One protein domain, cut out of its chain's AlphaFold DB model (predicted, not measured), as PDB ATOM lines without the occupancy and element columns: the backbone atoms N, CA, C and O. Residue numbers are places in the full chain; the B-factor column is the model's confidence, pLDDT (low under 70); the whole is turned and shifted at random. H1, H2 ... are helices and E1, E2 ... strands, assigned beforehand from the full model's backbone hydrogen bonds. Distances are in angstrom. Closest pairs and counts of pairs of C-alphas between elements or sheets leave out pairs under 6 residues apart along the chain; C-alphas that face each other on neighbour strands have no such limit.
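This is residues 2 to 67 of the 67 residues of a protein of Pseudomonas amygdali pv. hibisci (UniProt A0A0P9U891). A small body is made of two very short parallel strands, E1 and E2, with helix H1 packed by them and the longer helix H2 side by side with H1; from the end of H2 a long tail runs off, and its residues 56 to 67 stick out free. The printed part has 66 residues with two named helices and two named strands, in the order E1, H1, E2, H2; the sheet has the order E1, E2 and is parallel. The class is mostly helix, though only 30 of the 66 residues are in named elements. The whole is loose, with a radius of gyration of the C-alphas of 14.8 A, and flat, spanning 48 by 28 by 15 A, with the tail making much of the length.

E1 is residues 2 to 4, beginning at C-alpha 2 at (159.253, 110.103, 152.233). After a short link of 6 residues comes H1, residues 11 to 18, 10.7 A from first to last C-alpha. A tight link of 4 residues leads to E2, residues 23 to 25. Another tight link of 4 residues leads to H2, residues 30 to 45, 22.6 A long, which ends at C-alpha 45 at (178.432, 105.030, 158.420). Residues 46 to 67 hold no named element, and C-alpha 67 is at (163.763, 138.042, 134.358).

E1 and E2 are parallel neighbours, with 9 degrees between their directions. The C-alphas of residues 3 and 24 face each other at 5.0 A. N 4 and O 24 are within hydrogen-bond range at 2.9 A, and N 24 and O 2 at 2.8 A. E1, H1 and E2 form a strand-helix-strand unit, two parallel neighbour strands with a helix between them along the chain, and its crossover is right-handed. The closest C-alphas of H1 and E2 are those of Ser 13 and Ser 23, 5.5 A apart; those of E1 and H1 are Asp 4 and Thr 12, 7.0 A apart. H1 and H2 touch, H2 with residues 36 to 43 alone, and their closest C-alphas are those of Leu 14 and Ile 40, 6.2 A apart. They run the same way at a shallow tilt of 13 degrees. E1 and H2 are apart. In H1 and H2 every O i to N i+4 pair is within hydrogen-bond range.

The two C-alphas farthest apart are those of Glu 31 and Pro 67, 49.0 A. Without residues 56 to 67, which stand free, the body has 54 residues and spans 37 by 21 by 11 A. The printed part has no cut, and no link between named elements is long. The mean pLDDT of the printed part is 81.5, and residues 48 to 67 are under 70.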
ATOM      1  N   VAL A   2     160.217 110.759 151.323       96.75
ATOM      2  CA  VAL A   2     159.253 110.103 152.233       96.75
ATOM      3  C   VAL A   2     159.071 110.960 153.486       96.75
ATOM      4  O   VAL A   2     160.058 111.458 154.020       96.75
ATOM      5  N   LEU A   3     157.831 111.138 153.942       97.88
ATOM      6  CA  LEU A   3     157.508 111.818 155.196       97.88
ATOM      7  C   LEU A   3     156.842 110.826 156.147       97.88
ATOM      8  O   LEU A   3     155.853 110.202 155.770       97.88
ATOM      9  N   ASP A   4     157.361 110.735 157.366       97.75
ATOM     10  CA  ASP A   4     156.775 109.944 158.446       97.75
ATOM     11  C   ASP A   4     156.519 110.825 159.683       97.75
ATOM     12  O   ASP A   4     157.473 111.247 160.343       97.75
ATOM     13  N   PRO A   5     155.258 111.147 160.013       97.62
ATOM     14  CA  PRO A   5     154.936 111.939 161.197       97.62
ATOM     15  C   PRO A   5     155.002 111.145 162.517       97.62
ATOM     16  O   PRO A   5     154.809 111.749 163.570       97.62
ATOM     17  N   PHE A   6     155.263 109.832 162.475       97.50
ATOM     18  CA  PHE A   6     155.366 108.945 163.640       97.50
ATOM     19  C   PHE A   6     156.664 108.130 163.571       97.50
ATOM     20  O   PHE A   6     156.664 106.902 163.480       97.50
ATOM     21  N   GLY A   7     157.787 108.846 163.589       96.38
ATOM     22  CA  GLY A   7     159.111 108.325 163.259       96.38
ATOM     23  C   GLY A   7     159.579 107.150 164.114       96.38
ATOM     24  O   GLY A   7     160.382 106.344 163.631       96.38
ATOM     25  N   GLY A   8     159.099 107.023 165.357       97.69
ATOM     26  CA  GLY A   8     159.407 105.914 166.251       97.69
ATOM     27  C   GLY A   8     160.910 105.667 166.349       97.69
ATOM     28  O   GLY A   8     161.697 106.578 166.577       97.69
ATOM     29  N   ALA A   9     161.336 104.426 166.114       97.25
ATOM     30  CA  ALA A   9     162.752 104.054 166.125       97.25
ATOM     31  C   ALA A   9     163.495 104.334 164.796       97.25
ATOM     32  O   ALA A   9     164.602 103.832 164.608       97.25
ATOM     33  N   GLY A  10     162.902 105.072 163.852       97.31
ATOM     34  CA  GLY A  10     163.545 105.500 162.605       97.31
ATOM     35  C   GLY A  10     163.497 104.502 161.445       97.31
ATOM     36  O   GLY A  10     164.209 104.686 160.459       97.31
ATOM     37  N   THR A  11     162.665 103.457 161.518       97.12
ATOM     38  CA  THR A  11     162.593 102.394 160.494       97.12
ATOM     39  C   THR A  11     162.298 102.939 159.097       97.12
ATOM     40  O   THR A  11     162.958 102.541 158.140       97.12
ATOM     41  N   THR A  12     161.377 103.899 158.970       97.56
ATOM     42  CA  THR A  12     161.045 104.513 157.676       97.56
ATOM     43  C   THR A  12     162.249 105.209 157.043       97.56
ATOM     44  O   THR A  12     162.431 105.120 155.829       97.56
ATOM     45  N   SER A  13     163.113 105.847 157.840       96.81
ATOM     46  CA  SER A  13     164.362 106.435 157.337       96.81
ATOM     47  C   SER A  13     165.376 105.385 156.911       96.81
ATOM     48  O   SER A  13     166.002 105.558 155.872       96.81
ATOM     49  N   LEU A  14     165.520 104.295 157.671       95.81
ATOM     50  CA  LEU A  14     166.446 103.210 157.330       95.81
ATOM     51  C   LEU A  14     166.058 102.533 156.012       95.81
ATOM     52  O   LEU A  14     166.896 102.382 155.129       95.81
ATOM     53  N   VAL A  15     164.777 102.198 155.845       95.06
ATOM     54  CA  VAL A  15     164.273 101.616 154.593       95.06
ATOM     55  C   VAL A  15     164.372 102.631 153.456       95.06
ATOM     56  O   VAL A  15     164.822 102.291 152.370       95.06
ATOM     57  N   SER A  16     164.029 103.903 153.691       94.81
ATOM     58  CA  SER A  16     164.188 104.940 152.659       94.81
ATOM     59  C   SER A  16     165.640 105.068 152.198       94.81
ATOM     60  O   SER A  16     165.875 105.168 150.999       94.81
ATOM     61  N   MET A  17     166.603 105.018 153.124       92.56
ATOM     62  CA  MET A  17     168.037 105.058 152.829       92.56
ATOM     63  C   MET A  17     168.478 103.872 151.957       92.56
ATOM     64  O   MET A  17     169.171 104.084 150.961       92.56
ATOM     65  N   GLN A  18     168.032 102.656 152.288       89.56
ATOM     66  CA  GLN A  18     168.302 101.443 151.504       89.56
ATOM     67  C   GLN A  18     167.714 101.529 150.092       89.56
ATOM     68  O   GLN A  18     168.349 101.126 149.127       89.56
ATOM     69  N   GLU A  19     166.537 102.137 149.957       92.06
ATOM     70  CA  GLU A  19     165.848 102.344 148.679       92.06
ATOM     71  C   GLU A  19     166.385 103.545 147.872       92.06
ATOM     72  O   GLU A  19     165.764 103.962 146.889       92.06
ATOM     73  N   GLY A  20     167.486 104.176 148.302       89.75
ATOM     74  CA  GLY A  20     168.051 105.359 147.640       89.75
ATOM     75  C   GLY A  20     167.134 106.592 147.699       89.75
ATOM     76  O   GLY A  20     167.144 107.453 146.818       89.75
ATOM     77  N   ARG A  21     166.272 106.686 148.720       91.12
ATOM     78  CA  ARG A  21     165.289 107.762 148.905       91.12
ATOM     79  C   ARG A  21     165.650 108.640 150.095       91.12
ATOM     80  O   ARG A  21     165.951 108.180 151.188       91.12
ATOM     81  N   ARG A  22     165.460 109.947 149.921       93.62
ATOM     82  CA  ARG A  22     165.457 110.906 151.038       93.62
ATOM     83  C   ARG A  22     164.202 110.735 151.896       93.62
ATOM     84  O   ARG A  22     163.104 110.636 151.333       93.62
ATOM     85  N   SER A  23     164.345 110.824 153.213       96.12
ATOM     86  CA  SER A  23     163.245 110.810 154.181       96.12
ATOM     87  C   SER A  23     163.311 111.984 155.159       96.12
ATOM     88  O   SER A  23     164.368 112.567 155.393       96.12
ATOM     89  N   ILE A  24     162.157 112.316 155.733       97.88
ATOM     90  CA  ILE A  24     161.999 113.177 156.902       97.88
ATOM     91  C   ILE A  24     161.098 112.418 157.873       97.88
ATOM     92  O   ILE A  24     160.037 111.940 157.472       97.88
ATOM     93  N   ILE A  25     161.512 112.315 159.133       98.00
ATOM     94  CA  ILE A  25     160.708 111.703 160.193       98.00
ATOM     95  C   ILE A  25     160.516 112.697 161.338       98.00
ATOM     96  O   ILE A  25     161.417 113.487 161.624       98.00
ATOM     97  N   CYS A  26     159.358 112.654 161.990       97.94
ATOM     98  CA  CYS A  26     159.057 113.419 163.196       97.94
ATOM     99  C   CYS A  26     158.681 112.455 164.318       97.94
ATOM    100  O   CYS A  26     157.845 111.585 164.117       97.94
ATOM    101  N   GLU A  27     159.288 112.606 165.490       98.25
ATOM    102  CA  GLU A  27     158.989 111.800 166.674       98.25
ATOM    103  C   GLU A  27     158.846 112.729 167.881       98.25
ATOM    104  O   GLU A  27     159.674 113.621 168.078       98.25
ATOM    105  N   LEU A  28     157.773 112.547 168.653       98.25
ATOM    106  CA  LEU A  28     157.446 113.400 169.794       98.25
ATOM    107  C   LEU A  28     158.243 113.001 171.037       98.25
ATOM    108  O   LEU A  28     158.647 113.868 171.813       98.25
ATOM    109  N   ASN A  29     158.449 111.700 171.249       97.88
ATOM    110  CA  ASN A  29     159.183 111.215 172.403       97.88
ATOM    111  C   ASN A  29     160.696 111.435 172.189       97.88
ATOM    112  O   ASN A  29     161.283 110.841 171.279       97.88
ATOM    113  N   PRO A  30     161.361 112.240 173.039       97.75
ATOM    114  CA  PRO A  30     162.772 112.572 172.863       97.75
ATOM    115  C   PRO A  30     163.702 111.353 172.946       97.75
ATOM    116  O   PRO A  30     164.726 111.328 172.263       97.75
ATOM    117  N   GLU A  31     163.353 110.328 173.728       98.06
ATOM    118  CA  GLU A  31     164.145 109.099 173.840       98.06
ATOM    119  C   GLU A  31     164.098 108.294 172.535       98.06
ATOM    120  O   GLU A  31     165.134 107.855 172.030       98.06
ATOM    121  N   TYR A  32     162.913 108.172 171.927       97.62
ATOM    122  CA  TYR A  32     162.767 107.530 170.618       97.62
ATOM    123  C   TYR A  32     163.417 108.348 169.503       97.62
ATOM    124  O   TYR A  32     164.065 107.771 168.631       97.62
ATOM    125  N   ALA A  33     163.337 109.679 169.556       98.12
ATOM    126  CA  ALA A  33     164.020 110.543 168.598       98.12
ATOM    127  C   ALA A  33     165.552 110.377 168.660       98.12
ATOM    128  O   ALA A  33     166.212 110.309 167.619       98.12
ATOM    129  N   ALA A  34     166.125 110.270 169.865       98.44
ATOM    130  CA  ALA A  34     167.549 109.995 170.058       98.44
ATOM    131  C   ALA A  34     167.937 108.596 169.550       98.44
ATOM    132  O   ALA A  34     168.940 108.455 168.846       98.44
ATOM    133  N   LEU A  35     167.113 107.578 169.833       98.25
ATOM    134  CA  LEU A  35     167.295 106.222 169.312       98.25
ATOM    135  C   LEU A  35     167.271 106.195 167.777       98.25
ATOM    136  O   LEU A  35     168.156 105.606 167.155       98.25
ATOM    137  N   ALA A  36     166.275 106.834 167.162       98.12
ATOM    138  CA  ALA A  36     166.148 106.915 165.712       98.12
ATOM    139  C   ALA A  36     167.381 107.575 165.087       98.12
ATOM    140  O   ALA A  36     167.935 107.037 164.131       98.12
ATOM    141  N   ARG A  37     167.853 108.688 165.664       97.94
ATOM    142  CA  ARG A  37     169.070 109.377 165.218       97.94
ATOM    143  C   ARG A  37     170.289 108.457 165.263       97.94
ATOM    144  O   ARG A  37     170.929 108.283 164.236       97.94
ATOM    145  N   ALA A  38     170.551 107.804 166.396       98.06
ATOM    146  CA  ALA A  38     171.696 106.902 166.538       98.06
ATOM    147  C   ALA A  38     171.670 105.745 165.520       98.06
ATOM    148  O   ALA A  38     172.697 105.406 164.935       98.06
ATOM    149  N   ARG A  39     170.491 105.158 165.267       97.19
ATOM    150  CA  ARG A  39     170.328 104.087 164.269       97.19
ATOM    151  C   ARG A  39     170.569 104.577 162.842       97.19
ATOM    152  O   ARG A  39     171.208 103.871 162.068       97.19
ATOM    153  N   ILE A  40     170.047 105.754 162.495       95.94
ATOM    154  CA  ILE A  40     170.218 106.360 161.168       95.94
ATOM    155  C   ILE A  40     171.686 106.732 160.937       95.94
ATOM    156  O   ILE A  40     172.216 106.437 159.868       95.94
ATOM    157  N   ASP A  41     172.349 107.314 161.939       95.50
ATOM    158  CA  ASP A  41     173.763 107.686 161.865       95.50
ATOM    159  C   ASP A  41     174.652 106.444 161.694       95.50
ATOM    160  O   ASP A  41     175.515 106.432 160.818       95.50
ATOM    161  N   SER A  42     174.399 105.368 162.457       95.56
ATOM    162  CA  SER A  42     175.098 104.083 162.281       95.56
ATOM    163  C   SER A  42     174.911 103.541 160.868       95.56
ATOM    164  O   SER A  42     175.889 103.273 160.183       95.56
ATOM    165  N   ALA A  43     173.665 103.458 160.391       92.44
ATOM    166  CA  ALA A  43     173.366 102.932 159.062       92.44
ATOM    167  C   ALA A  43     174.042 103.736 157.939       92.44
ATOM    168  O   ALA A  43     174.488 103.158 156.947       92.44
ATOM    169  N   TRP A  44     174.157 105.057 158.099       88.81
ATOM    170  CA  TRP A  44     174.893 105.897 157.159       88.81
ATOM    171  C   TRP A  44     176.389 105.563 157.140       88.81
ATOM    172  O   TRP A  44     176.966 105.423 156.062       88.81
ATOM    173  N   MET A  45     177.013 105.406 158.313       88.94
ATOM    174  CA  MET A  45     178.432 105.030 158.420       88.94
ATOM    175  C   MET A  45     178.702 103.620 157.889       88.94
ATOM    176  O   MET A  45     179.743 103.387 157.279       88.94
ATOM    177  N   ASP A  46     177.741 102.713 158.057       88.62
ATOM    178  CA  ASP A  46     177.804 101.330 157.580       88.62
ATOM    179  C   ASP A  46     177.549 101.204 156.064       88.62
ATOM    180  O   ASP A  46     177.575 100.103 155.512       88.62
ATOM    181  N   GLY A  47     177.298 102.317 155.365       78.75
ATOM    182  CA  GLY A  47     177.078 102.324 153.920       78.75
ATOM    183  C   GLY A  47     175.720 101.761 153.499       78.75
ATOM    184  O   GLY A  47     175.562 101.336 152.357       78.75
ATOM    185  N   ALA A  48     174.716 101.776 154.385       68.81
ATOM    186  CA  ALA A  48     173.355 101.352 154.050       68.81
ATOM    187  C   ALA A  48     172.672 102.273 153.020       68.81
ATOM    188  O   ALA A  48     171.618 101.929 152.486       68.81
ATOM    189  N   ALA A  49     173.260 103.438 152.733       63.47
ATOM    190  CA  ALA A  49     172.864 104.271 151.614       63.47
ATOM    191  C   ALA A  49     173.319 103.617 150.307       63.47
ATOM    192  O   ALA A  49     174.498 103.649 149.951       63.47
ATOM    193  N   GLN A  50     172.362 103.093 149.544       62.75
ATOM    194  CA  GLN A  50     172.575 102.854 148.126       62.75
ATOM    195  C   GLN A  50     172.614 104.234 147.443       62.75
ATOM    196  O   GLN A  50     171.616 104.722 146.917       62.75
ATOM    197  N   MET A  51     173.753 104.929 147.546       54.88
ATOM    198  CA  MET A  51     174.009 106.153 146.789       54.88
ATOM    199  C   MET A  51     174.082 105.753 145.319       54.88
ATOM    200  O   MET A  51     175.107 105.272 144.839       54.88
ATOM    201  N   ASP A  52     172.969 105.914 144.609       54.25
ATOM    202  CA  ASP A  52     172.961 105.881 143.155       54.25
ATOM    203  C   ASP A  52     173.793 107.072 142.655       54.25
ATOM    204  O   ASP A  52     173.298 108.187 142.474       54.25
ATOM    205  N   VAL A  53     175.095 106.831 142.473       52.72
ATOM    206  CA  VAL A  53     176.088 107.806 141.995       52.72
ATOM    207  C   VAL A  53     175.633 108.471 140.686       52.72
ATOM    208  O   VAL A  53     176.039 109.595 140.391       52.72
ATOM    209  N   PHE A  54     174.743 107.830 139.921       51.00
ATOM    210  CA  PHE A  54     174.218 108.364 138.669       51.00
ATOM    211  C   PHE A  54     173.102 109.406 138.844       51.00
ATOM    212  O   PHE A  54     172.878 110.195 137.923       51.00
ATOM    213  N   ASN A  55     172.424 109.473 139.997       53.31
ATOM    214  CA  ASN A  55     171.265 110.356 140.192       53.31
ATOM    215  C   ASN A  55     171.539 111.581 141.090       53.31
ATOM    216  O   ASN A  55     170.828 112.583 140.990       53.31
ATOM    217  N   ASP A  56     172.600 111.558 141.905       54.72
ATOM    218  CA  ASP A  56     172.954 112.668 142.812       54.72
ATOM    219  C   ASP A  56     173.750 113.810 142.140       54.72
ATOM    220  O   ASP A  56     173.959 114.871 142.732       54.72
ATOM    221  N   ALA A  57     174.123 113.671 140.861       47.81
ATOM    222  CA  ALA A  57     174.838 114.697 140.091       47.81
ATOM    223  C   ALA A  57     173.956 115.849 139.559       47.81
ATOM    224  O   ALA A  57     174.397 116.621 138.705       47.81
ATOM    225  N   LYS A  58     172.716 116.012 140.039       43.97
ATOM    226  CA  LYS A  58     171.912 117.213 139.757       43.97
ATOM    227  C   LYS A  58     171.921 118.130 140.980       43.97
ATOM    228  O   LYS A  58     170.972 118.095 141.767       43.97
ATOM    229  N   PRO A  59     172.958 118.975 141.162       43.25
ATOM    230  CA  PRO A  59     172.884 120.037 142.149       43.25
ATOM    231  C   PRO A  59     171.683 120.923 141.815       43.25
ATOM    232  O   PRO A  59     171.311 121.084 140.650       43.25
ATOM    233  N   ALA A  60     171.072 121.471 142.860       46.28
ATOM    234  CA  ALA A  60     169.897 122.332 142.856       46.28
ATOM    235  C   ALA A  60     170.102 123.659 142.081       46.28
ATOM    236  O   ALA A  60     170.002 124.748 142.635       46.28
ATOM    237  N   LEU A  61     170.376 123.576 140.779       41.09
ATOM    238  CA  LEU A  61     170.570 124.696 139.858       41.09
ATOM    239  C   LEU A  61     169.252 125.256 139.300       41.09
ATOM    240  O   LEU A  61     169.278 126.231 138.561       41.09
ATOM    241  N   TYR A  62     168.093 124.712 139.682       43.19
ATOM    242  CA  TYR A  62     166.790 125.182 139.189       43.19
ATOM    243  C   TYR A  62     166.186 126.367 139.963       43.19
ATOM    244  O   TYR A  62     165.031 126.717 139.740       43.19
ATOM    245  N   PHE A  63     166.954 127.023 140.840       42.72
ATOM    246  CA  PHE A  63     166.531 128.258 141.514       42.72
ATOM    247  C   PHE A  63     167.501 129.418 141.247       42.72
ATOM    248  O   PHE A  63     168.020 130.056 142.161       42.72
ATOM    249  N   LYS A  64     167.783 129.710 139.971       46.78
ATOM    250  CA  LYS A  64     168.307 131.028 139.589       46.78
ATOM    251  C   LYS A  64     167.906 131.417 138.164       46.78
ATOM    252  O   LYS A  64     168.382 130.825 137.206       46.78
ATOM    253  N   ARG A  65     167.155 132.524 138.103       43.75
ATOM    254  CA  ARG A  65     166.943 133.461 136.982       43.75
ATOM    255  C   ARG A  65     166.050 133.007 135.832       43.75
ATOM    256  O   ARG A  65     166.520 132.348 134.918       43.75
ATOM    257  N   HIS A  66     164.858 133.595 135.789       28.34
ATOM    258  CA  HIS A  66     164.331 134.234 134.581       28.34
ATOM    259  C   HIS A  66     163.706 135.597 134.977       28.34
ATOM    260  O   HIS A  66     163.368 135.743 136.152       28.34
ATOM    261  N   PRO A  67     163.743 136.596 134.071       46.19
ATOM    262  CA  PRO A  67     163.763 138.042 134.358       46.19
ATOM    263  C   PRO A  67     162.496 138.620 134.990       46.19
ATOM    264  O   PRO A  67     161.403 138.063 134.752       46.19
TER     265      PRO A  67